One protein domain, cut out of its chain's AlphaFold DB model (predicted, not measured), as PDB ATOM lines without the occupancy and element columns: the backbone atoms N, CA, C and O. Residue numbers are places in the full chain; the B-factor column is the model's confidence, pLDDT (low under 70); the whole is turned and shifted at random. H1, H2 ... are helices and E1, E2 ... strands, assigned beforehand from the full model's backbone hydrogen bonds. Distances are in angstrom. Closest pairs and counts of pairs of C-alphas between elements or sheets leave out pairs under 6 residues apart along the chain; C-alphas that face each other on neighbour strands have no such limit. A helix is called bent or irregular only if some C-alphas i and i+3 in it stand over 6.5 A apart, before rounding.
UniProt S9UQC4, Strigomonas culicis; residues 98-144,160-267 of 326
ATOM      1  N   LYS A  98     164.356  82.475 158.933       64.19
ATOM      2  CA  LYS A  98     165.675  83.119 159.009       64.19
ATOM      3  C   LYS A  98     166.406  83.148 157.666       64.19
ATOM      4  O   LYS A  98     167.063  84.139 157.367       64.19
ATOM      5  N   ASN A  99     166.356  82.057 156.903       61.78
ATOM      6  CA  ASN A  99     167.218  81.875 155.733       61.78
ATOM      7  C   ASN A  99     166.516  82.139 154.395       61.78
ATOM      8  O   ASN A  99     167.205  82.198 153.378       61.78
ATOM      9  N   ILE A 100     165.184  82.265 154.383       68.56
ATOM     10  CA  ILE A 100     164.392  82.503 153.168       68.56
ATOM     11  C   ILE A 100     163.534  83.761 153.326       68.56
ATOM     12  O   ILE A 100     163.692  84.711 152.565       68.56
ATOM     13  N   VAL A 101     162.670  83.816 154.342       74.69
ATOM     14  CA  VAL A 101     161.675  84.895 154.452       74.69
ATOM     15  C   VAL A 101     162.303  86.244 154.821       74.69
ATOM     16  O   VAL A 101     162.043  87.240 154.150       74.69
ATOM     17  N   HIS A 102     163.171  86.294 155.839       71.88
ATOM     18  CA  HIS A 102     163.839  87.542 156.231       71.88
ATOM     19  C   HIS A 102     164.774  88.094 155.141       71.88
ATOM     20  O   HIS A 102     164.721  89.297 154.888       71.88
ATOM     21  N   PRO A 103     165.616  87.286 154.465       68.94
ATOM     22  CA  PRO A 103     166.435  87.796 153.370       68.94
ATOM     23  C   PRO A 103     165.603  88.346 152.203       68.94
ATOM     24  O   PRO A 103     165.962  89.396 151.672       68.94
ATOM     25  N   LEU A 104     164.470  87.712 151.856       70.31
ATOM     26  CA  LEU A 104     163.552  88.236 150.833       70.31
ATOM     27  C   LEU A 104     162.974  89.590 151.262       70.31
ATOM     28  O   LEU A 104     162.973  90.540 150.479       70.31
ATOM     29  N   HIS A 105     162.526  89.695 152.516       73.31
ATOM     30  CA  HIS A 105     161.988  90.943 153.056       73.31
ATOM     31  C   HIS A 105     163.039  92.062 153.064       73.31
ATOM     32  O   HIS A 105     162.776  93.164 152.587       73.31
ATOM     33  N   ASN A 106     164.260  91.766 153.515       66.56
ATOM     34  CA  ASN A 106     165.357  92.730 153.531       66.56
ATOM     35  C   ASN A 106     165.732  93.206 152.124       66.56
ATOM     36  O   ASN A 106     165.979  94.395 151.935       66.56
ATOM     37  N   TYR A 107     165.748  92.306 151.137       66.94
ATOM     38  CA  TYR A 107     165.984  92.678 149.744       66.94
ATOM     39  C   TYR A 107     164.920  93.668 149.253       66.94
ATOM     40  O   TYR A 107     165.260  94.736 148.744       66.94
ATOM     41  N   LEU A 108     163.634  93.379 149.481       62.59
ATOM     42  CA  LEU A 108     162.556  94.304 149.116       62.59
ATOM     43  C   LEU A 108     162.670  95.649 149.837       62.59
ATOM     44  O   LEU A 108     162.503  96.701 149.219       62.59
ATOM     45  N   GLN A 109     163.008  95.635 151.124       65.50
ATOM     46  CA  GLN A 109     163.176  96.856 151.900       65.50
ATOM     47  C   GLN A 109     164.310  97.736 151.347       65.50
ATOM     48  O   GLN A 109     164.143  98.950 151.237       65.50
ATOM     49  N   LEU A 110     165.444  97.130 150.983       62.03
ATOM     50  CA  LEU A 110     166.622  97.834 150.472       62.03
ATOM     51  C   LEU A 110     166.434  98.352 149.042       62.03
ATOM     52  O   LEU A 110     166.894  99.447 148.730       62.03
ATOM     53  N   HIS A 111     165.760  97.587 148.182       58.88
ATOM     54  CA  HIS A 111     165.667  97.898 146.754       58.88
ATOM     55  C   HIS A 111     164.391  98.649 146.356       58.88
ATOM     56  O   HIS A 111     164.389  99.308 145.319       58.88
ATOM     57  N   ALA A 112     163.331  98.606 147.171       55.88
ATOM     58  CA  ALA A 112     162.053  99.252 146.857       55.88
ATOM     59  C   ALA A 112     161.679 100.403 147.811       55.88
ATOM     60  O   ALA A 112     160.629 101.013 147.644       55.88
ATOM     61  N   SER A 113     162.509 100.729 148.815       55.16
ATOM     62  CA  SER A 113     162.223 101.769 149.831       55.16
ATOM     63  C   SER A 113     160.871 101.596 150.555       55.16
ATOM     64  O   SER A 113     160.334 102.531 151.155       55.16
ATOM     65  N   HIS A 114     160.299 100.393 150.515       52.28
ATOM     66  CA  HIS A 114     158.980 100.072 151.048       52.28
ATOM     67  C   HIS A 114     159.110  99.370 152.400       52.28
ATOM     68  O   HIS A 114     158.900  98.167 152.524       52.28
ATOM     69  N   HIS A 115     159.430 100.130 153.448       51.22
ATOM     70  CA  HIS A 115     159.394  99.611 154.817       51.22
ATOM     71  C   HIS A 115     157.975  99.152 155.187       51.22
ATOM     72  O   HIS A 115     157.038  99.949 155.132       51.22
ATOM     73  N   ASN A 116     157.819  97.891 155.607       50.62
ATOM     74  CA  ASN A 116     156.580  97.297 156.145       50.62
ATOM     75  C   ASN A 116     155.353  97.291 155.208       50.62
ATOM     76  O   ASN A 116     154.277  96.863 155.614       50.62
ATOM     77  N   ALA A 117     155.473  97.824 153.994       46.88
ATOM     78  CA  ALA A 117     154.349  98.037 153.093       46.88
ATOM     79  C   ALA A 117     154.040  96.797 152.248       46.88
ATOM     80  O   ALA A 117     152.877  96.602 151.906       46.88
ATOM     81  N   ASP A 118     155.045  95.981 151.935       63.78
ATOM     82  CA  ASP A 118     154.894  94.802 151.087       63.78
ATOM     83  C   ASP A 118     155.253  93.537 151.872       63.78
ATOM     84  O   ASP A 118     156.309  92.936 151.695       63.78
ATOM     85  N   GLU A 119     154.392  93.193 152.835       77.12
ATOM     86  CA  GLU A 119     154.582  92.010 153.679       77.12
ATOM     87  C   GLU A 119     154.669  90.756 152.803       77.12
ATOM     88  O   GLU A 119     153.775  90.498 151.994       77.12
ATOM     89  N   ILE A 120     155.751  89.992 152.975       81.50
ATOM     90  CA  ILE A 120     156.013  88.767 152.221       81.50
ATOM     91  C   ILE A 120     155.487  87.563 152.995       81.50
ATOM     92  O   ILE A 120     155.781  87.391 154.184       81.50
ATOM     93  N   GLN A 121     154.777  86.695 152.284       87.62
ATOM     94  CA  GLN A 121     154.410  85.360 152.733       87.62
ATOM     95  C   GLN A 121     154.993  84.330 151.770       87.62
ATOM     96  O   GLN A 121     155.020  84.541 150.555       87.62
ATOM     97  N   VAL A 122     155.468  83.217 152.319       87.75
ATOM     98  CA  VAL A 122     156.012  82.102 151.551       87.75
ATOM     99  C   VAL A 122     155.235  80.840 151.892       87.75
ATOM    100  O   VAL A 122     155.097  80.464 153.054       87.75
ATOM    101  N   MET A 123     154.741  80.183 150.855       90.69
ATOM    102  CA  MET A 123     154.081  78.895 150.904       90.69
ATOM    103  C   MET A 123     155.049  77.813 150.426       90.69
ATOM    104  O   MET A 123     155.456  77.796 149.266       90.69
ATOM    105  N   LEU A 124     155.427  76.913 151.324       86.38
ATOM    106  CA  LEU A 124     156.318  75.800 151.045       86.38
ATOM    107  C   LEU A 124     155.518  74.521 150.808       86.38
ATOM    108  O   LEU A 124     154.767  74.072 151.680       86.38
ATOM    109  N   MET A 125     155.746  73.900 149.654       86.62
ATOM    110  CA  MET A 125     155.102  72.642 149.297       86.62
ATOM    111  C   MET A 125     155.704  71.451 150.060       86.62
ATOM    112  O   MET A 125     156.915  71.421 150.315       86.62
ATOM    113  N   PRO A 126     154.899  70.431 150.403       80.31
ATOM    114  CA  PRO A 126     155.414  69.192 150.971       80.31
ATOM    115  C   PRO A 126     156.266  68.434 149.941       80.31
ATOM    116  O   PRO A 126     156.142  68.632 148.735       80.31
ATOM    117  N   ARG A 127     157.146  67.535 150.409       75.44
ATOM    118  CA  ARG A 127     157.970  66.701 149.498       75.44
ATOM    119  C   ARG A 127     157.149  65.609 148.827       75.44
ATOM    120  O   ARG A 127     157.435  65.191 147.713       75.44
ATOM    121  N   GLN A 128     156.144  65.109 149.528       74.44
ATOM    122  CA  GLN A 128     155.382  63.931 149.146       74.44
ATOM    123  C   GLN A 128     153.924  64.086 149.575       74.44
ATOM    124  O   GLN A 128     153.558  65.089 150.187       74.44
ATOM    125  N   GLY A 129     153.108  63.099 149.221       83.25
ATOM    126  CA  GLY A 129     151.673  63.121 149.468       83.25
ATOM    127  C   GLY A 129     150.872  63.708 148.300       83.25
ATOM    128  O   GLY A 129     151.439  64.111 147.274       83.25
ATOM    129  N   PRO A 130     149.537  63.743 148.433       85.81
ATOM    130  CA  PRO A 130     148.634  64.103 147.344       85.81
ATOM    131  C   PRO A 130     148.803  65.555 146.884       85.81
ATOM    132  O   PRO A 130     148.730  65.822 145.687       85.81
ATOM    133  N   ILE A 131     149.114  66.484 147.795       88.12
ATOM    134  CA  ILE A 131     149.346  67.887 147.428       88.12
ATOM    135  C   ILE A 131     150.633  68.036 146.604       88.12
ATOM    136  O   ILE A 131     150.636  68.717 145.582       88.12
ATOM    137  N   ALA A 132     151.719  67.364 147.000       86.31
ATOM    138  CA  ALA A 132     152.964  67.376 146.229       86.31
ATOM    139  C   ALA A 132     152.779  66.744 144.838       86.31
ATOM    140  O   ALA A 132     153.461  67.110 143.885       86.31
ATOM    141  N   ALA A 133     151.886  65.761 144.696       87.12
ATOM    142  CA  ALA A 133     151.556  65.182 143.397       87.12
ATOM    143  C   ALA A 133     150.765  66.166 142.515       87.12
ATOM    144  O   ALA A 133     151.109  66.335 141.344       87.12
ATOM    145  N   ALA A 134     149.761  66.839 143.087       89.19
ATOM    146  CA  ALA A 134     148.968  67.859 142.399       89.19
ATOM    147  C   ALA A 134     149.838  69.031 141.922       89.19
ATOM    148  O   ALA A 134     149.761  69.436 140.766       89.19
ATOM    149  N   GLU A 135     150.756  69.501 142.764       91.00
ATOM    150  CA  GLU A 135     151.667  70.591 142.417       91.00
ATOM    151  C   GLU A 135     152.613  70.242 141.267       91.00
ATOM    152  O   GLU A 135     152.770  71.027 140.328       91.00
ATOM    153  N   ARG A 136     153.170  69.028 141.263       88.19
ATOM    154  CA  ARG A 136     153.992  68.569 140.138       88.19
ATOM    155  C   ARG A 136     153.177  68.487 138.852       88.19
ATOM    156  O   ARG A 136     153.701  68.805 137.786       88.19
ATOM    157  N   ALA A 137     151.920  68.051 138.927       88.38
ATOM    158  CA  ALA A 137     151.029  68.018 137.770       88.38
ATOM    159  C   ALA A 137     150.736  69.436 137.253       88.38
ATOM    160  O   ALA A 137     150.898  69.685 136.057       88.38
ATOM    161  N   TYR A 138     150.418  70.368 138.156       89.38
ATOM    162  CA  TYR A 138     150.234  71.787 137.858       89.38
ATOM    163  C   TYR A 138     151.465  72.380 137.157       89.38
ATOM    164  O   TYR A 138     151.357  72.928 136.058       89.38
ATOM    165  N   ARG A 139     152.668  72.180 137.712       87.38
ATOM    166  CA  ARG A 139     153.916  72.682 137.117       87.38
ATOM    167  C   ARG A 139     154.226  72.060 135.763       87.38
ATOM    168  O   ARG A 139     154.686  72.773 134.878       87.38
ATOM    169  N   ARG A 140     153.951  70.768 135.554       83.19
ATOM    170  CA  ARG A 140     154.106  70.122 134.234       83.19
ATOM    171  C   ARG A 140     153.131  70.694 133.202       83.19
ATOM    172  O   ARG A 140     153.532  70.917 132.063       83.19
ATOM    173  N   GLY A 141     151.884  70.952 133.600       76.19
ATOM    174  CA  GLY A 141     150.862  71.569 132.748       76.19
ATOM    175  C   GLY A 141     151.189  73.020 132.389       76.19
ATOM    176  O   GLY A 141     151.126  73.392 131.220       76.19
ATOM    177  N   SER A 142     151.640  73.807 133.365       67.81
ATOM    178  CA  SER A 142     152.094  75.193 133.180       67.81
ATOM    179  C   SER A 142     153.382  75.271 132.339       67.81
ATOM    180  O   SER A 142     153.498  76.061 131.400       67.81
ATOM    181  N   SER A 143     154.328  74.354 132.568       54.88
ATOM    182  CA  SER A 143     155.581  74.233 131.810       54.88
ATOM    183  C   SER A 143     155.399  73.742 130.368       54.88
ATOM    184  O   SER A 143     156.309  73.941 129.552       54.88
ATOM    185  N   ALA A 144     154.274  73.108 130.017       47.94
ATOM    186  CA  ALA A 144     154.010  72.672 128.643       47.94
ATOM    187  C   ALA A 144     153.901  73.863 127.668       47.94
ATOM    188  O   ALA A 144     154.179  73.703 126.476       47.94
ATOM    189  N   ALA A 160     162.520  64.396 145.554       57.06
ATOM    190  CA  ALA A 160     162.955  64.911 146.852       57.06
ATOM    191  C   ALA A 160     162.795  66.433 147.035       57.06
ATOM    192  O   ALA A 160     162.715  66.903 148.175       57.06
ATOM    193  N   LEU A 161     162.762  67.210 145.946       65.19
ATOM    194  CA  LEU A 161     162.783  68.671 146.028       65.19
ATOM    195  C   LEU A 161     161.372  69.267 146.191       65.19
ATOM    196  O   LEU A 161     160.396  68.780 145.626       65.19
ATOM    197  N   ARG A 162     161.280  70.324 146.999       75.25
ATOM    198  CA  ARG A 162     160.097  71.154 147.261       75.25
ATOM    199  C   ARG A 162     160.096  72.368 146.338       75.25
ATOM    200  O   ARG A 162     161.155  72.831 145.932       75.25
ATOM    201  N   HIS A 163     158.925  72.949 146.125       85.69
ATOM    202  CA  HIS A 163     158.786  74.262 145.504       85.69
ATOM    203  C   HIS A 163     158.281  75.291 146.521       85.69
ATOM    204  O   HIS A 163     157.580  74.934 147.476       85.69
ATOM    205  N   CYS A 164     158.625  76.561 146.316       87.75
ATOM    206  CA  CYS A 164     158.120  77.679 147.109       87.75
ATOM    207  C   CYS A 164     157.248  78.600 146.259       87.75
ATOM    208  O   CYS A 164     157.628  78.992 145.162       87.75
ATOM    209  N   TYR A 165     156.124  79.033 146.810       92.69
ATOM    210  CA  TYR A 165     155.300  80.091 146.241       92.69
ATOM    211  C   TYR A 165     155.393  81.321 147.137       92.69
ATOM    212  O   TYR A 165     155.321  81.210 148.358       92.69
ATOM    213  N   VAL A 166     155.601  82.491 146.552       90.62
ATOM    214  CA  VAL A 166     155.816  83.747 147.275       90.62
ATOM    215  C   VAL A 166     154.689  84.694 146.916       90.62
ATOM    216  O   VAL A 166     154.404  84.866 145.740       90.62
ATOM    217  N   ALA A 167     154.066  85.331 147.899       90.94
ATOM    218  CA  ALA A 167     153.086  86.386 147.663       90.94
ATOM    219  C   ALA A 167     153.403  87.603 148.522       90.94
ATOM    220  O   ALA A 167     154.029  87.501 149.581       90.94
ATOM    221  N   THR A 168     152.933  88.758 148.066       86.88
ATOM    222  CA  THR A 168     153.068  90.025 148.782       86.88
ATOM    223  C   THR A 168     151.722  90.732 148.882       86.88
ATOM    224  O   THR A 168     150.819  90.481 148.079       86.88
ATOM    225  N   ASN A 169     151.531  91.598 149.878       83.62
ATOM    226  CA  ASN A 169     150.250  92.294 150.051       83.62
ATOM    227  C   ASN A 169     149.969  93.286 148.910       83.62
ATOM    228  O   ASN A 169     148.849  93.313 148.392       83.62
ATOM    229  N   LYS A 170     150.963  94.088 148.509       78.06
ATOM    230  CA  LYS A 170     150.793  95.206 147.569       78.06
ATOM    231  C   LYS A 170     151.211  94.881 146.140       78.06
ATOM    232  O   LYS A 170     151.164  95.770 145.296       78.06
ATOM    233  N   GLU A 171     151.568  93.629 145.862       79.12
ATOM    234  CA  GLU A 171     151.965  93.164 144.533       79.12
ATOM    235  C   GLU A 171     153.193  93.904 143.971       79.12
ATOM    236  O   GLU A 171     153.374  93.955 142.753       79.12
ATOM    237  N   THR A 172     154.062  94.463 144.824       74.00
ATOM    238  CA  THR A 172     155.175  95.310 144.345       74.00
ATOM    239  C   THR A 172     156.415  94.519 143.939       74.00
ATOM    240  O   THR A 172     157.167  94.961 143.073       74.00
ATOM    241  N   LEU A 173     156.608  93.323 144.497       78.69
ATOM    242  CA  LEU A 173     157.640  92.383 144.052       78.69
ATOM    243  C   LEU A 173     157.369  91.938 142.603       78.69
ATOM    244  O   LEU A 173     156.249  91.543 142.312       78.69
ATOM    245  N   THR A 174     158.358  91.973 141.702       82.56
ATOM    246  CA  THR A 174     158.262  91.399 140.337       82.56
ATOM    247  C   THR A 174     158.941  90.031 140.254       82.56
ATOM    248  O   THR A 174     159.695  89.658 141.155       82.56
ATOM    249  N   GLU A 175     158.694  89.270 139.182       84.19
ATOM    250  CA  GLU A 175     159.350  87.968 138.976       84.19
ATOM    251  C   GLU A 175     160.867  88.118 138.820       84.19
ATOM    252  O   GLU A 175     161.629  87.350 139.403       84.19
ATOM    253  N   GLU A 176     161.320  89.147 138.105       81.38
ATOM    254  CA  GLU A 176     162.740  89.445 137.916       81.38
ATOM    255  C   GLU A 176     163.397  89.850 139.234       81.38
ATOM    256  O   GLU A 176     164.500  89.402 139.547       81.38
ATOM    257  N   ALA A 177     162.710  90.673 140.034       72.31
ATOM    258  CA  ALA A 177     163.189  91.070 141.349       72.31
ATOM    259  C   ALA A 177     163.273  89.868 142.297       72.31
ATOM    260  O   ALA A 177     164.253  89.753 143.029       72.31
ATOM    261  N   LEU A 178     162.296  88.954 142.250       79.00
ATOM    262  CA  LEU A 178     162.322  87.711 143.021       79.00
ATOM    263  C   LEU A 178     163.481  86.815 142.575       79.00
ATOM    264  O   LEU A 178     164.248  86.366 143.421       79.00
ATOM    265  N   ALA A 179     163.648  86.602 141.267       75.75
ATOM    266  CA  ALA A 179     164.734  85.804 140.701       75.75
ATOM    267  C   ALA A 179     166.116  86.377 141.053       75.75
ATOM    268  O   ALA A 179     167.024  85.626 141.402       75.75
ATOM    269  N   SER A 180     166.263  87.703 141.016       69.19
ATOM    270  CA  SER A 180     167.478  88.405 141.438       69.19
ATOM    271  C   SER A 180     167.718  88.274 142.943       69.19
ATOM    272  O   SER A 180     168.844  88.017 143.360       69.19
ATOM    273  N   ALA A 181     166.667  88.395 143.762       69.38
ATOM    274  CA  ALA A 181     166.771  88.277 145.213       69.38
ATOM    275  C   ALA A 181     167.303  86.907 145.634       69.38
ATOM    276  O   ALA A 181     168.134  86.845 146.530       69.38
ATOM    277  N   ILE A 182     166.852  85.834 144.976       69.06
ATOM    278  CA  ILE A 182     167.239  84.448 145.280       69.06
ATOM    279  C   ILE A 182     168.488  83.975 144.522       69.06
ATOM    280  O   ILE A 182     168.980  82.869 144.771       69.06
ATOM    281  N   ALA A 183     169.003  84.772 143.582       62.31
ATOM    282  CA  ALA A 183     170.164  84.402 142.784       62.31
ATOM    283  C   ALA A 183     171.389  84.197 143.689       62.31
ATOM    284  O   ALA A 183     171.761  85.058 144.483       62.31
ATOM    285  N   GLY A 184     172.027  83.030 143.577       53.34
ATOM    286  CA  GLY A 184     173.203  82.693 144.382       53.34
ATOM    287  C   GLY A 184     172.900  82.354 145.845       53.34
ATOM    288  O   GLY A 184     173.835  82.184 146.630       53.34
ATOM    289  N   TRP A 185     171.629  82.211 146.237       65.62
ATOM    290  CA  TRP A 185     171.308  81.676 147.556       65.62
ATOM    291  C   TRP A 185     171.697  80.200 147.627       65.62
ATOM    292  O   TRP A 185     171.223  79.376 146.850       65.62
ATOM    293  N   GLY A 186     172.539  79.848 148.599       49.72
ATOM    294  CA  GLY A 186     172.807  78.448 148.951       49.72
ATOM    295  C   GLY A 186     171.705  77.825 149.819       49.72
ATOM    296  O   GLY A 186     171.637  76.604 149.954       49.72
ATOM    297  N   SER A 187     170.825  78.647 150.406       50.66
ATOM    298  CA  SER A 187     169.753  78.201 151.303       50.66
ATOM    299  C   SER A 187     168.680  77.328 150.628       50.66
ATOM    300  O   SER A 187     168.285  76.352 151.266       50.66
ATOM    301  N   PRO A 188     168.257  77.536 149.360       53.12
ATOM    302  CA  PRO A 188     167.397  76.594 148.643       53.12
ATOM    303  C   PRO A 188     167.939  75.160 148.649       53.12
ATOM    304  O   PRO A 188     167.188  74.234 148.937       53.12
ATOM    305  N   GLY A 189     169.251  74.965 148.471       47.97
ATOM    306  CA  GLY A 189     169.876  73.639 148.552       47.97
ATOM    307  C   GLY A 189     169.731  72.977 149.930       47.97
ATOM    308  O   GLY A 189     169.497  71.774 150.017       47.97
ATOM    309  N   VAL A 190     169.779  73.762 151.014       51.28
ATOM    310  CA  VAL A 190     169.603  73.279 152.400       51.28
ATOM    311  C   VAL A 190     168.165  72.832 152.668       51.28
ATOM    312  O   VAL A 190     167.937  71.822 153.335       51.28
ATOM    313  N   PHE A 191     167.180  73.559 152.137       55.38
ATOM    314  CA  PHE A 191     165.763  73.215 152.291       55.38
ATOM    315  C   PHE A 191     165.252  72.255 151.214       55.38
ATOM    316  O   PHE A 191     164.096  71.828 151.294       55.38
ATOM    317  N   GLN A 192     166.124  71.864 150.276       63.47
ATOM    318  CA  GLN A 192     165.791  71.074 149.094       63.47
ATOM    319  C   GLN A 192     164.698  71.756 148.266       63.47
ATOM    320  O   GLN A 192     163.711  71.124 147.925       63.47
ATOM    321  N   ILE A 193     164.836  73.055 148.008       70.25
ATOM    322  CA  ILE A 193     163.913  73.852 147.200       70.25
ATOM    323  C   ILE A 193     164.460  73.936 145.773       70.25
ATOM    324  O   ILE A 193     165.603  74.352 145.589       70.25
ATOM    325  N   ASP A 194     163.658  73.559 144.779       75.06
ATOM    326  CA  ASP A 194     164.044  73.588 143.361       75.06
ATOM    327  C   ASP A 194     163.742  74.921 142.666       75.06
ATOM    328  O   ASP A 194     164.294  75.215 141.606       75.06
ATOM    329  N   GLY A 195     162.871  75.742 143.252       81.19
ATOM    330  CA  GLY A 195     162.471  77.005 142.663       81.19
ATOM    331  C   GLY A 195     161.471  77.791 143.496       81.19
ATOM    332  O   GLY A 195     160.957  77.332 144.520       81.19
ATOM    333  N   PHE A 196     161.220  79.003 143.013       85.62
ATOM    334  CA  PHE A 196     160.287  79.954 143.590       85.62
ATOM    335  C   PHE A 196     159.361  80.469 142.491       85.62
ATOM    336  O   PHE A 196     159.835  80.810 141.409       85.62
ATOM    337  N   THR A 197     158.069  80.564 142.789       91.44
ATOM    338  CA  THR A 197     157.061  81.163 141.909       91.44
ATOM    339  C   THR A 197     156.386  82.323 142.626       91.44
ATOM    340  O   THR A 197     155.988  82.197 143.785       91.44
ATOM    341  N   LEU A 198     156.250  83.460 141.948       90.88
ATOM    342  CA  LEU A 198     155.504  84.601 142.467       90.88
ATOM    343  C   LEU A 198     154.005  84.393 142.220       90.88
ATOM    344  O   LEU A 198     153.578  84.210 141.085       90.88
ATOM    345  N   VAL A 199     153.208  84.443 143.281       92.50
ATOM    346  CA  VAL A 199     151.749  84.341 143.234       92.50
ATOM    347  C   VAL A 199     151.149  85.733 143.327       92.50
ATOM    348  O   VAL A 199     151.451  86.504 144.239       92.50
ATOM    349  N   ARG A 200     150.264  86.020 142.374       89.25
ATOM    350  CA  ARG A 200     149.456  87.236 142.309       89.25
ATOM    351  C   ARG A 200     148.034  86.911 142.731       89.25
ATOM    352  O   ARG A 200     147.532  85.838 142.416       89.25
ATOM    353  N   GLY A 201     147.377  87.845 143.404       83.56
ATOM    354  CA  GLY A 201     145.963  87.705 143.742       83.56
ATOM    355  C   GLY A 201     145.182  88.994 143.546       83.56
ATOM    356  O   GLY A 201     145.695  90.002 143.058       83.56
ATOM    357  N   ALA A 202     143.912  88.967 143.946       79.62
ATOM    358  CA  ALA A 202     143.050  90.137 143.846       79.62
ATOM    359  C   ALA A 202     143.553  91.301 144.722       79.62
ATOM    360  O   ALA A 202     144.084  91.111 145.824       79.62
ATOM    361  N   ALA A 203     143.335  92.529 144.248       76.94
ATOM    362  CA  ALA A 203     143.662  93.736 144.997       76.94
ATOM    363  C   ALA A 203     142.942  93.757 146.359       76.94
ATOM    364  O   ALA A 203     141.768  93.404 146.467       76.94
ATOM    365  N   GLY A 204     143.650  94.176 147.410       77.25
ATOM    366  CA  GLY A 204     143.114  94.225 148.775       77.25
ATOM    367  C   GLY A 204     143.092  92.881 149.513       77.25
ATOM    368  O   GLY A 204     142.737  92.852 150.691       77.25
ATOM    369  N   ARG A 205     143.502  91.774 148.877       83.00
ATOM    370  CA  ARG A 205     143.780  90.514 149.580       83.00
ATOM    371  C   ARG A 205     145.155  90.564 150.234       83.00
ATOM    372  O   ARG A 205     146.093  91.139 149.686       83.00
ATOM    373  N   HIS A 206     145.279  89.946 151.402       86.50
ATOM    374  CA  HIS A 206     146.577  89.738 152.039       86.50
ATOM    375  C   HIS A 206     147.270  88.504 151.458       86.50
ATOM    376  O   HIS A 206     146.607  87.573 150.998       86.50
ATOM    377  N   ALA A 207     148.596  88.494 151.502       89.81
ATOM    378  CA  ALA A 207     149.445  87.474 150.908       89.81
ATOM    379  C   ALA A 207     149.155  86.056 151.427       89.81
ATOM    380  O   ALA A 207     149.198  85.119 150.637       89.81
ATOM    381  N   GLU A 208     148.779  85.882 152.702       88.50
ATOM    382  CA  GLU A 208     148.394  84.567 153.234       88.50
ATOM    383  C   GLU A 208     147.184  84.010 152.484       88.50
ATOM    384  O   GLU A 208     147.175  82.853 152.078       88.50
ATOM    385  N   VAL A 209     146.169  84.854 152.283       87.88
ATOM    386  CA  VAL A 209     144.922  84.465 151.618       87.88
ATOM    387  C   VAL A 209     145.174  84.192 150.140       87.88
ATOM    388  O   VAL A 209     144.694  83.182 149.645       87.88
ATOM    389  N   LYS A 210     145.994  85.011 149.467       92.69
ATOM    390  CA  LYS A 210     146.370  84.785 148.059       92.69
ATOM    391  C   LYS A 210     147.003  83.412 147.851       92.69
ATOM    392  O   LYS A 210     146.667  82.723 146.899       92.69
ATOM    393  N   LEU A 211     147.909  83.009 148.744       93.75
ATOM    394  CA  LEU A 211     148.582  81.712 148.660       93.75
ATOM    395  C   LEU A 211     147.614  80.549 148.897       93.75
ATOM    396  O   LEU A 211     147.691  79.544 148.197       93.75
ATOM    397  N   LEU A 212     146.693  80.689 149.854       90.62
ATOM    398  CA  LEU A 212     145.681  79.670 150.143       90.62
ATOM    399  C   LEU A 212     144.648  79.535 149.014       90.62
ATOM    400  O   LEU A 212     144.332  78.415 148.616       90.62
ATOM    401  N   GLU A 213     144.164  80.656 148.473       90.62
ATOM    402  CA  GLU A 213     143.268  80.687 147.310       90.62
ATOM    403  C   GLU A 213     143.967  80.050 146.098       90.62
ATOM    404  O   GLU A 213     143.441  79.105 145.520       90.62
ATOM    405  N   PHE A 214     145.209  80.449 145.799       93.19
ATOM    406  CA  PHE A 214     146.011  79.864 144.721       93.19
ATOM    407  C   PHE A 214     146.235  78.353 144.889       93.19
ATOM    408  O   PHE A 214     146.113  77.591 143.931       93.19
ATOM    409  N   LEU A 215     146.529  77.884 146.108       92.00
ATOM    410  CA  LEU A 215     146.668  76.453 146.385       92.00
ATOM    411  C   LEU A 215     145.404  75.680 145.989       92.00
ATOM    412  O   LEU A 215     145.493  74.605 145.403       92.00
ATOM    413  N   VAL A 216     144.230  76.206 146.320       89.25
ATOM    414  CA  VAL A 216     142.960  75.513 146.087       89.25
ATOM    415  C   VAL A 216     142.513  75.634 144.638       89.25
ATOM    416  O   VAL A 216     142.164  74.621 144.036       89.25
ATOM    417  N   GLU A 217     142.553  76.834 144.071       89.44
ATOM    418  CA  GLU A 217     142.020  77.128 142.739       89.44
ATOM    419  C   GLU A 217     142.940  76.618 141.625       89.44
ATOM    420  O   GLU A 217     142.469  75.998 140.673       89.44
ATOM    421  N   GLU A 218     144.253  76.809 141.764       91.31
ATOM    422  CA  GLU A 218     145.214  76.522 140.697       91.31
ATOM    423  C   GLU A 218     145.868  75.151 140.884       91.31
ATOM    424  O   GLU A 218     145.821  74.307 139.988       91.31
ATOM    425  N   ILE A 219     146.448  74.892 142.062       91.62
ATOM    426  CA  ILE A 219     147.213  73.656 142.300       91.62
ATOM    427  C   ILE A 219     146.287  72.451 142.485       91.62
ATOM    428  O   ILE A 219     146.501  71.403 141.877       91.62
ATOM    429  N   LEU A 220     145.293  72.570 143.366       88.75
ATOM    430  CA  LEU A 220     144.379  71.474 143.681       88.75
ATOM    431  C   LEU A 220     143.157  71.441 142.751       88.75
ATOM    432  O   LEU A 220     142.456  70.429 142.721       88.75
ATOM    433  N   SER A 221     142.913  72.525 142.005       87.62
ATOM    434  CA  SER A 221     141.769  72.689 141.098       87.62
ATOM    435  C   SER A 221     140.424  72.352 141.756       87.62
ATOM    436  O   SER A 221     139.564  71.690 141.171       87.62
ATOM    437  N   LEU A 222     140.250  72.780 143.007       82.00
ATOM    438  CA  LEU A 222     139.046  72.534 143.790       82.00
ATOM    439  C   LEU A 222     138.058  73.697 143.635       82.00
ATOM    440  O   LEU A 222     138.446  74.857 143.762       82.00
ATOM    441  N   PRO A 223     136.759  73.420 143.423       69.69
ATOM    442  CA  PRO A 223     135.763  74.478 143.365       69.69
ATOM    443  C   PRO A 223     135.599  75.164 144.735       69.69
ATOM    444  O   PRO A 223     135.534  74.458 145.747       69.69
ATOM    445  N   PRO A 224     135.411  76.498 144.783       57.50
ATOM    446  CA  PRO A 224     135.358  77.292 146.021       57.50
ATOM    447  C   PRO A 224     134.194  76.947 146.970       57.50
ATOM    448  O   PRO A 224     134.183  77.373 148.122       57.50
ATOM    449  N   SER A 225     133.207  76.174 146.509       57.19
ATOM    450  CA  SER A 225     132.035  75.727 147.278       57.19
ATOM    451  C   SER A 225     132.049  74.234 147.633       57.19
ATOM    452  O   SER A 225     131.038  73.704 148.095       57.19
ATOM    453  N   SER A 226     133.144  73.528 147.361       56.12
ATOM    454  CA  SER A 226     133.211  72.076 147.550       56.12
ATOM    455  C   SER A 226     133.544  71.738 148.990       56.12
ATOM    456  O   SER A 226     134.410  72.364 149.598       56.12
ATOM    457  N   GLN A 227     132.904  70.698 149.521       60.88
ATOM    458  CA  GLN A 227     133.435  70.018 150.699       60.88
ATOM    459  C   GLN A 227     134.876  69.596 150.400       60.88
ATOM    460  O   GLN A 227     135.152  69.086 149.310       60.88
ATOM    461  N   THR A 228     135.781  69.844 151.349       63.62
ATOM    462  CA  THR A 228     137.169  69.383 151.275       63.62
ATOM    463  C   THR A 228     137.166  67.912 150.863       63.62
ATOM    464  O   THR A 228     136.531  67.109 151.547       63.62
ATOM    465  N   PRO A 229     137.817  67.534 149.750       65.06
ATOM    466  CA  PRO A 229     137.853  66.143 149.333       65.06
ATOM    467  C   PRO A 229     138.320  65.250 150.483       65.06
ATOM    468  O   PRO A 229     139.289  65.591 151.158       65.06
ATOM    469  N   HIS A 230     137.688  64.088 150.675       66.75
ATOM    470  CA  HIS A 230     138.011  63.181 151.787       66.75
ATOM    471  C   HIS A 230     139.509  62.842 151.898       66.75
ATOM    472  O   HIS A 230     140.020  62.647 152.999       66.75
ATOM    473  N   PHE A 231     140.241  62.821 150.778       68.62
ATOM    474  CA  PHE A 231     141.685  62.566 150.771       68.62
ATOM    475  C   PHE A 231     142.535  63.708 151.366       68.62
ATOM    476  O   PHE A 231     143.704  63.491 151.668       68.62
ATOM    477  N   LEU A 232     141.965  64.903 151.555       68.88
ATOM    478  CA  LEU A 232     142.600  66.077 152.166       68.88
ATOM    479  C   LEU A 232     142.130  66.345 153.606       68.88
ATOM    480  O   LEU A 232     142.685  67.210 154.277       68.88
ATOM    481  N   GLU A 233     141.120  65.627 154.108       66.00
ATOM    482  CA  GLU A 233     140.527  65.905 155.427       66.00
ATOM    483  C   GLU A 233     141.441  65.533 156.607       66.00
ATOM    484  O   GLU A 233     141.245  66.028 157.719       66.00
ATOM    485  N   ARG A 234     142.431  64.652 156.401       68.25
ATOM    486  CA  ARG A 234     143.335  64.168 157.462       68.25
ATOM    487  C   ARG A 234     144.752  63.911 156.964       68.25
ATOM    488  O   ARG A 234     145.304  62.837 157.196       68.25
ATOM    489  N   LEU A 235     145.352  64.891 156.296       68.81
ATOM    490  CA  LEU A 235     146.757  64.758 155.924       68.81
ATOM    491  C   LEU A 235     147.662  64.803 157.163       68.81
ATOM    492  O   LEU A 235     147.439  65.647 158.050       68.81
ATOM    493  N   PRO A 236     148.686  63.934 157.233       70.12
ATOM    494  CA  PRO A 236     149.785  64.092 158.175       70.12
ATOM    495  C   PRO A 236     150.421  65.478 158.040       70.12
ATOM    496  O   PRO A 236     150.430  66.056 156.954       70.12
ATOM    497  N   THR A 237     150.950  66.028 159.132       66.75
ATOM    498  CA  THR A 237     151.503  67.396 159.167       66.75
ATOM    499  C   THR A 237     152.586  67.616 158.104       66.75
ATOM    500  O   THR A 237     152.653  68.675 157.494       66.75
ATOM    501  N   GLU A 238     153.405  66.603 157.837       68.56
ATOM    502  CA  GLU A 238     154.492  66.602 156.855       68.56
ATOM    503  C   GLU A 238     154.034  66.621 155.386       68.56
ATOM    504  O   GLU A 238     154.828  66.965 154.503       68.56
ATOM    505  N   GLU A 239     152.770  66.274 155.131       75.94
ATOM    506  CA  GLU A 239     152.127  66.315 153.811       75.94
ATOM    507  C   GLU A 239     151.253  67.560 153.624       75.94
ATOM    508  O   GLU A 239     150.646  67.738 152.567       75.94
ATOM    509  N   ARG A 240     151.193  68.436 154.633       78.19
ATOM    510  CA  ARG A 240     150.518  69.729 154.533       78.19
ATOM    511  C   ARG A 240     151.454  70.780 153.966       78.19
ATOM    512  O   ARG A 240     152.672  70.748 154.140       78.19
ATOM    513  N   VAL A 241     150.846  71.754 153.315       84.75
ATOM    514  CA  VAL A 241     151.524  72.969 152.881       84.75
ATOM    515  C   VAL A 241     151.811  73.851 154.090       84.75
ATOM    516  O   VAL A 241     150.957  73.996 154.961       84.75
ATOM    517  N   LEU A 242     152.984  74.476 154.142       83.50
ATOM    518  CA  LEU A 242     153.319  75.435 155.196       83.50
ATOM    519  C   LEU A 242     153.268  76.851 154.630       83.50
ATOM    520  O   LEU A 242     154.004  77.149 153.697       83.50
ATOM    521  N   VAL A 243     152.446  77.727 155.203       86.44
ATOM    522  CA  VAL A 243     152.420  79.158 154.862       86.44
ATOM    523  C   VAL A 243     153.039  79.932 156.012       86.44
ATOM    524  O   VAL A 243     152.569  79.843 157.145       86.44
ATOM    525  N   VAL A 244     154.107  80.673 155.737       81.94
ATOM    526  CA  VAL A 244     154.838  81.432 156.751       81.94
ATOM    527  C   VAL A 244     155.416  82.715 156.168       81.94
ATOM    528  O   VAL A 244     155.975  82.731 155.072       81.94
ATOM    529  N   GLY A 245     155.305  83.793 156.932       79.38
ATOM    530  CA  GLY A 245     155.792  85.111 156.545       79.38
ATOM    531  C   GLY A 245     156.800  85.658 157.527       79.38
ATOM    532  O   GLY A 245     157.348  84.936 158.358       79.38
ATOM    533  N   GLU A 246     157.073  86.952 157.412       71.25
ATOM    534  CA  GLU A 246     157.821  87.666 158.442       71.25
ATOM    535  C   GLU A 246     156.900  88.034 159.607       71.25
ATOM    536  O   GLU A 246     157.296  87.885 160.756       71.25
ATOM    537  N   ARG A 247     155.646  88.425 159.362       70.75
ATOM    538  CA  ARG A 247     154.716  88.907 160.398       70.75
ATOM    539  C   ARG A 247     153.622  87.905 160.743       70.75
ATOM    540  O   ARG A 247     153.268  87.038 159.945       70.75
ATOM    541  N   PHE A 248     153.076  88.066 161.947       69.81
ATOM    542  CA  PHE A 248     151.921  87.299 162.384       69.81
ATOM    543  C   PHE A 248     150.738  87.535 161.449       69.81
ATOM    544  O   PHE A 248     150.366  88.695 161.246       69.81
ATOM    545  N   PRO A 249     150.079  86.465 160.977       70.62
ATOM    546  CA  PRO A 249     148.865  86.617 160.202       70.62
ATOM    547  C   PRO A 249     147.803  87.381 160.989       70.62
ATOM    548  O   PRO A 249     147.550  87.109 162.174       70.62
ATOM    549  N   CYS A 250     147.150  88.339 160.330       68.31
ATOM    550  CA  CYS A 250     146.098  89.120 160.969       68.31
ATOM    551  C   CYS A 250     144.901  88.224 161.362       68.31
ATOM    552  O   CYS A 250     144.774  87.073 160.934       68.31
ATOM    553  N   VAL A 251     143.996  88.731 162.209       65.06
ATOM    554  CA  VAL A 251     142.803  87.967 162.636       65.06
ATOM    555  C   VAL A 251     141.978  87.505 161.431       65.06
ATOM    556  O   VAL A 251     141.567  86.350 161.399       65.06
ATOM    557  N   ALA A 252     141.786  88.371 160.432       70.75
ATOM    558  CA  ALA A 252     141.025  88.029 159.236       70.75
ATOM    559  C   ALA A 252     141.680  86.885 158.447       70.75
ATOM    560  O   ALA A 252     140.996  85.916 158.136       70.75
ATOM    561  N   CYS A 253     142.997  86.933 158.202       72.88
ATOM    562  CA  CYS A 253     143.720  85.851 157.520       72.88
ATOM    563  C   CYS A 253     143.600  84.522 158.268       72.88
ATOM    564  O   CYS A 253     143.382  83.492 157.644       72.88
ATOM    565  N   ARG A 254     143.675  84.536 159.607       72.56
ATOM    566  CA  ARG A 254     143.507  83.318 160.418       72.56
ATOM    567  C   ARG A 254     142.107  82.730 160.304       72.56
ATOM    568  O   ARG A 254     141.980  81.528 160.135       72.56
ATOM    569  N   VAL A 255     141.067  83.565 160.362       68.00
ATOM    570  CA  VAL A 255     139.677  83.109 160.182       68.00
ATOM    571  C   VAL A 255     139.471  82.553 158.774       68.00
ATOM    572  O   VAL A 255     138.886  81.487 158.618       68.00
ATOM    573  N   MET A 256     139.996  83.241 157.758       73.81
ATOM    574  CA  MET A 256     139.935  82.787 156.369       73.81
ATOM    575  C   MET A 256     140.738  81.507 156.133       73.81
ATOM    576  O   MET A 256     140.400  80.776 155.219       73.81
ATOM    577  N   ALA A 257     141.762  81.215 156.940       74.06
ATOM    578  CA  ALA A 257     142.579  80.011 156.815       74.06
ATOM    579  C   ALA A 257     141.921  78.747 157.398       74.06
ATOM    580  O   ALA A 257     142.328  77.647 157.032       74.06
ATOM    581  N   VAL A 258     140.894  78.877 158.251       72.44
ATOM    582  CA  VAL A 258     140.217  77.737 158.905       72.44
ATOM    583  C   VAL A 258     139.759  76.652 157.914       72.44
ATOM    584  O   VAL A 258     140.030  75.479 158.167       72.44
ATOM    585  N   PRO A 259     139.133  76.975 156.763       74.94
ATOM    586  CA  PRO A 259     138.730  75.964 155.779       74.94
ATOM    587  C   PRO A 259     139.896  75.169 155.168       74.94
ATOM    588  O   PRO A 259     139.680  74.089 154.621       74.94
ATOM    589  N   TYR A 260     141.124  75.685 155.263       79.62
ATOM    590  CA  TYR A 260     142.321  75.106 154.656       79.62
ATOM    591  C   TYR A 260     143.135  74.244 155.639       79.62
ATOM    592  O   TYR A 260     144.045  73.538 155.212       79.62
ATOM    593  N   GLU A 261     142.811  74.240 156.941       76.38
ATOM    594  CA  GLU A 261     143.616  73.594 158.004       76.38
ATOM    595  C   GLU A 261     143.840  72.078 157.815       76.38
ATOM    596  O   GLU A 261     144.787  71.510 158.372       76.38
ATOM    597  N   GLY A 262     142.990  71.414 157.023       72.62
ATOM    598  CA  GLY A 262     143.132  69.993 156.685       72.62
ATOM    599  C   GLY A 262     144.362  69.678 155.826       72.62
ATOM    600  O   GLY A 262     144.923  68.587 155.932       72.62
ATOM    601  N   TYR A 263     144.820  70.641 155.022       80.38
ATOM    602  CA  TYR A 263     145.857  70.441 154.003       80.38
ATOM    603  C   TYR A 263     146.878  71.586 153.907       80.38
ATOM    604  O   TYR A 263     147.915  71.437 153.261       80.38
ATOM    605  N   ALA A 264     146.654  72.695 154.608       81.88
ATOM    606  CA  ALA A 264     147.615  73.771 154.790       81.88
ATOM    607  C   ALA A 264     147.716  74.156 156.268       81.88
ATOM    608  O   ALA A 264     146.755  74.071 157.029       81.88
ATOM    609  N   GLN A 265     148.893  74.608 156.678       79.50
ATOM    610  CA  GLN A 265     149.147  75.139 158.001       79.50
ATOM    611  C   GLN A 265     149.676  76.559 157.869       79.50
ATOM    612  O   GLN A 265     150.777  76.790 157.368       79.50
ATOM    613  N   LEU A 266     148.883  77.512 158.352       74.94
ATOM    614  CA  LEU A 266     149.307  78.893 158.477       74.94
ATOM    615  C   LEU A 266     150.094  79.054 159.779       74.94
ATOM    616  O   LEU A 266     149.542  78.960 160.879       74.94
ATOM    617  N   LEU A 267     151.400  79.248 159.652       70.69
ATOM    618  CA  LEU A 267     152.314  79.284 160.777       70.69
ATOM    619  C   LEU A 267     152.488  80.708 161.309       70.69
ATOM    620  O   LEU A 267     152.580  81.662 160.532       70.69
TER     621      LEU A 267
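AT A GLANCE: This is residues 98 to 144 and 160 to 267 of the 326 residues of a protein of Strigomonas culicis (UniProt S9UQC4). A strongly twisted sheet of five strands forms the middle of three layers, with H1 and H3 over one face and H5 and H6 over the other. H2 and H4 graze the sheet, and a long link, residues 220 to 240, joins H5 to E4. The printed part has 155 residues, with six named helices and five named strands in the order H1 E1 H2 E2 H3 H4 E3 H5 E4 H6 E5; the class is mixed, helices and strands. The mixed sheet runs E3 E2 E1 E4 E5. The whole is compact, with a radius of gyration of the C-alphas of 15.0 A and spans of 45 by 34 by 29 A.

IN THESE COORDINATES: H1, residues 98 to 112, begins at C-alpha 98 (165.675, 83.119, 159.009) and is 20.5 A long. E1 is residues 120 to 124, and H2, residues 130 to 143, is 19.8 A long. E2, residues 162 to 168, is 20.2 A long and begins at C-alpha 162 (160.097, 71.154, 147.261). H3 is residues 175 to 182, H4 187 to 191 and E3 193 to 198. H5, residues 207 to 219, is 16.4 A long. E4 is residues 241 to 245. H6, residues 251 to 260, is 15.1 A long. E5, residues 264 to 266, ends at C-alpha 266 (149.307, 78.893, 158.477). H1 and H6 are irregular, but only just: C-alphas 99 and 102 are 6.6 A apart, and C-alphas 256 and 259 are 7.0 A apart.

HOW THE PARTS SIT: E3 and E2 are parallel, with N 166 and O 197 at 2.8 A. E2 and E1 are antiparallel, with N 123 and O 165 at 2.8 A. E1 and E4 are antiparallel, with N 122 and O 244 at 2.8 A. E4 and E5 are parallel, with N 265 and O 241 at 2.8 A. E2, H3 H4, E3 and E4, H6, E5 are strand-helix-strand units, parallel neighbour strands with helices between, each with a right-handed crossover; E3, H5, E4 is a split one, also right-handed, with E2 and E1 between its strands. H5 is on the sheet over E1, at a height of 7.3 A; H1 is on the opposite face at 10.3 A. H5 and H6 touch at a shallow tilt of 19 degrees, the same way, the C-alphas of Val 209 and Cys 253 closest at 6.2 A. H1 and H3 touch at a steep tilt of 53 degrees, opposite ways, the C-alphas of Tyr 107 and Ala 181 closest at 6.4 A. Every O i to N i+4 pair is within hydrogen-bond range in H2, H3, H4 and H5; in H1 9 of 11 are, in H6 4 of 6.

THE WHOLE: The C-alphas farthest apart, of Ser 113 and His 230, are 45.6 A apart. Residues 145 to 159 are not printed, and C-alphas 144 and 160 are 21.7 A apart. H5 to E4 is a long link of 21 residues. The mean pLDDT of the printed part is 75.0, and 54 residues are under 70, among them 106 to 118, 180 to 192 and 223 to 235.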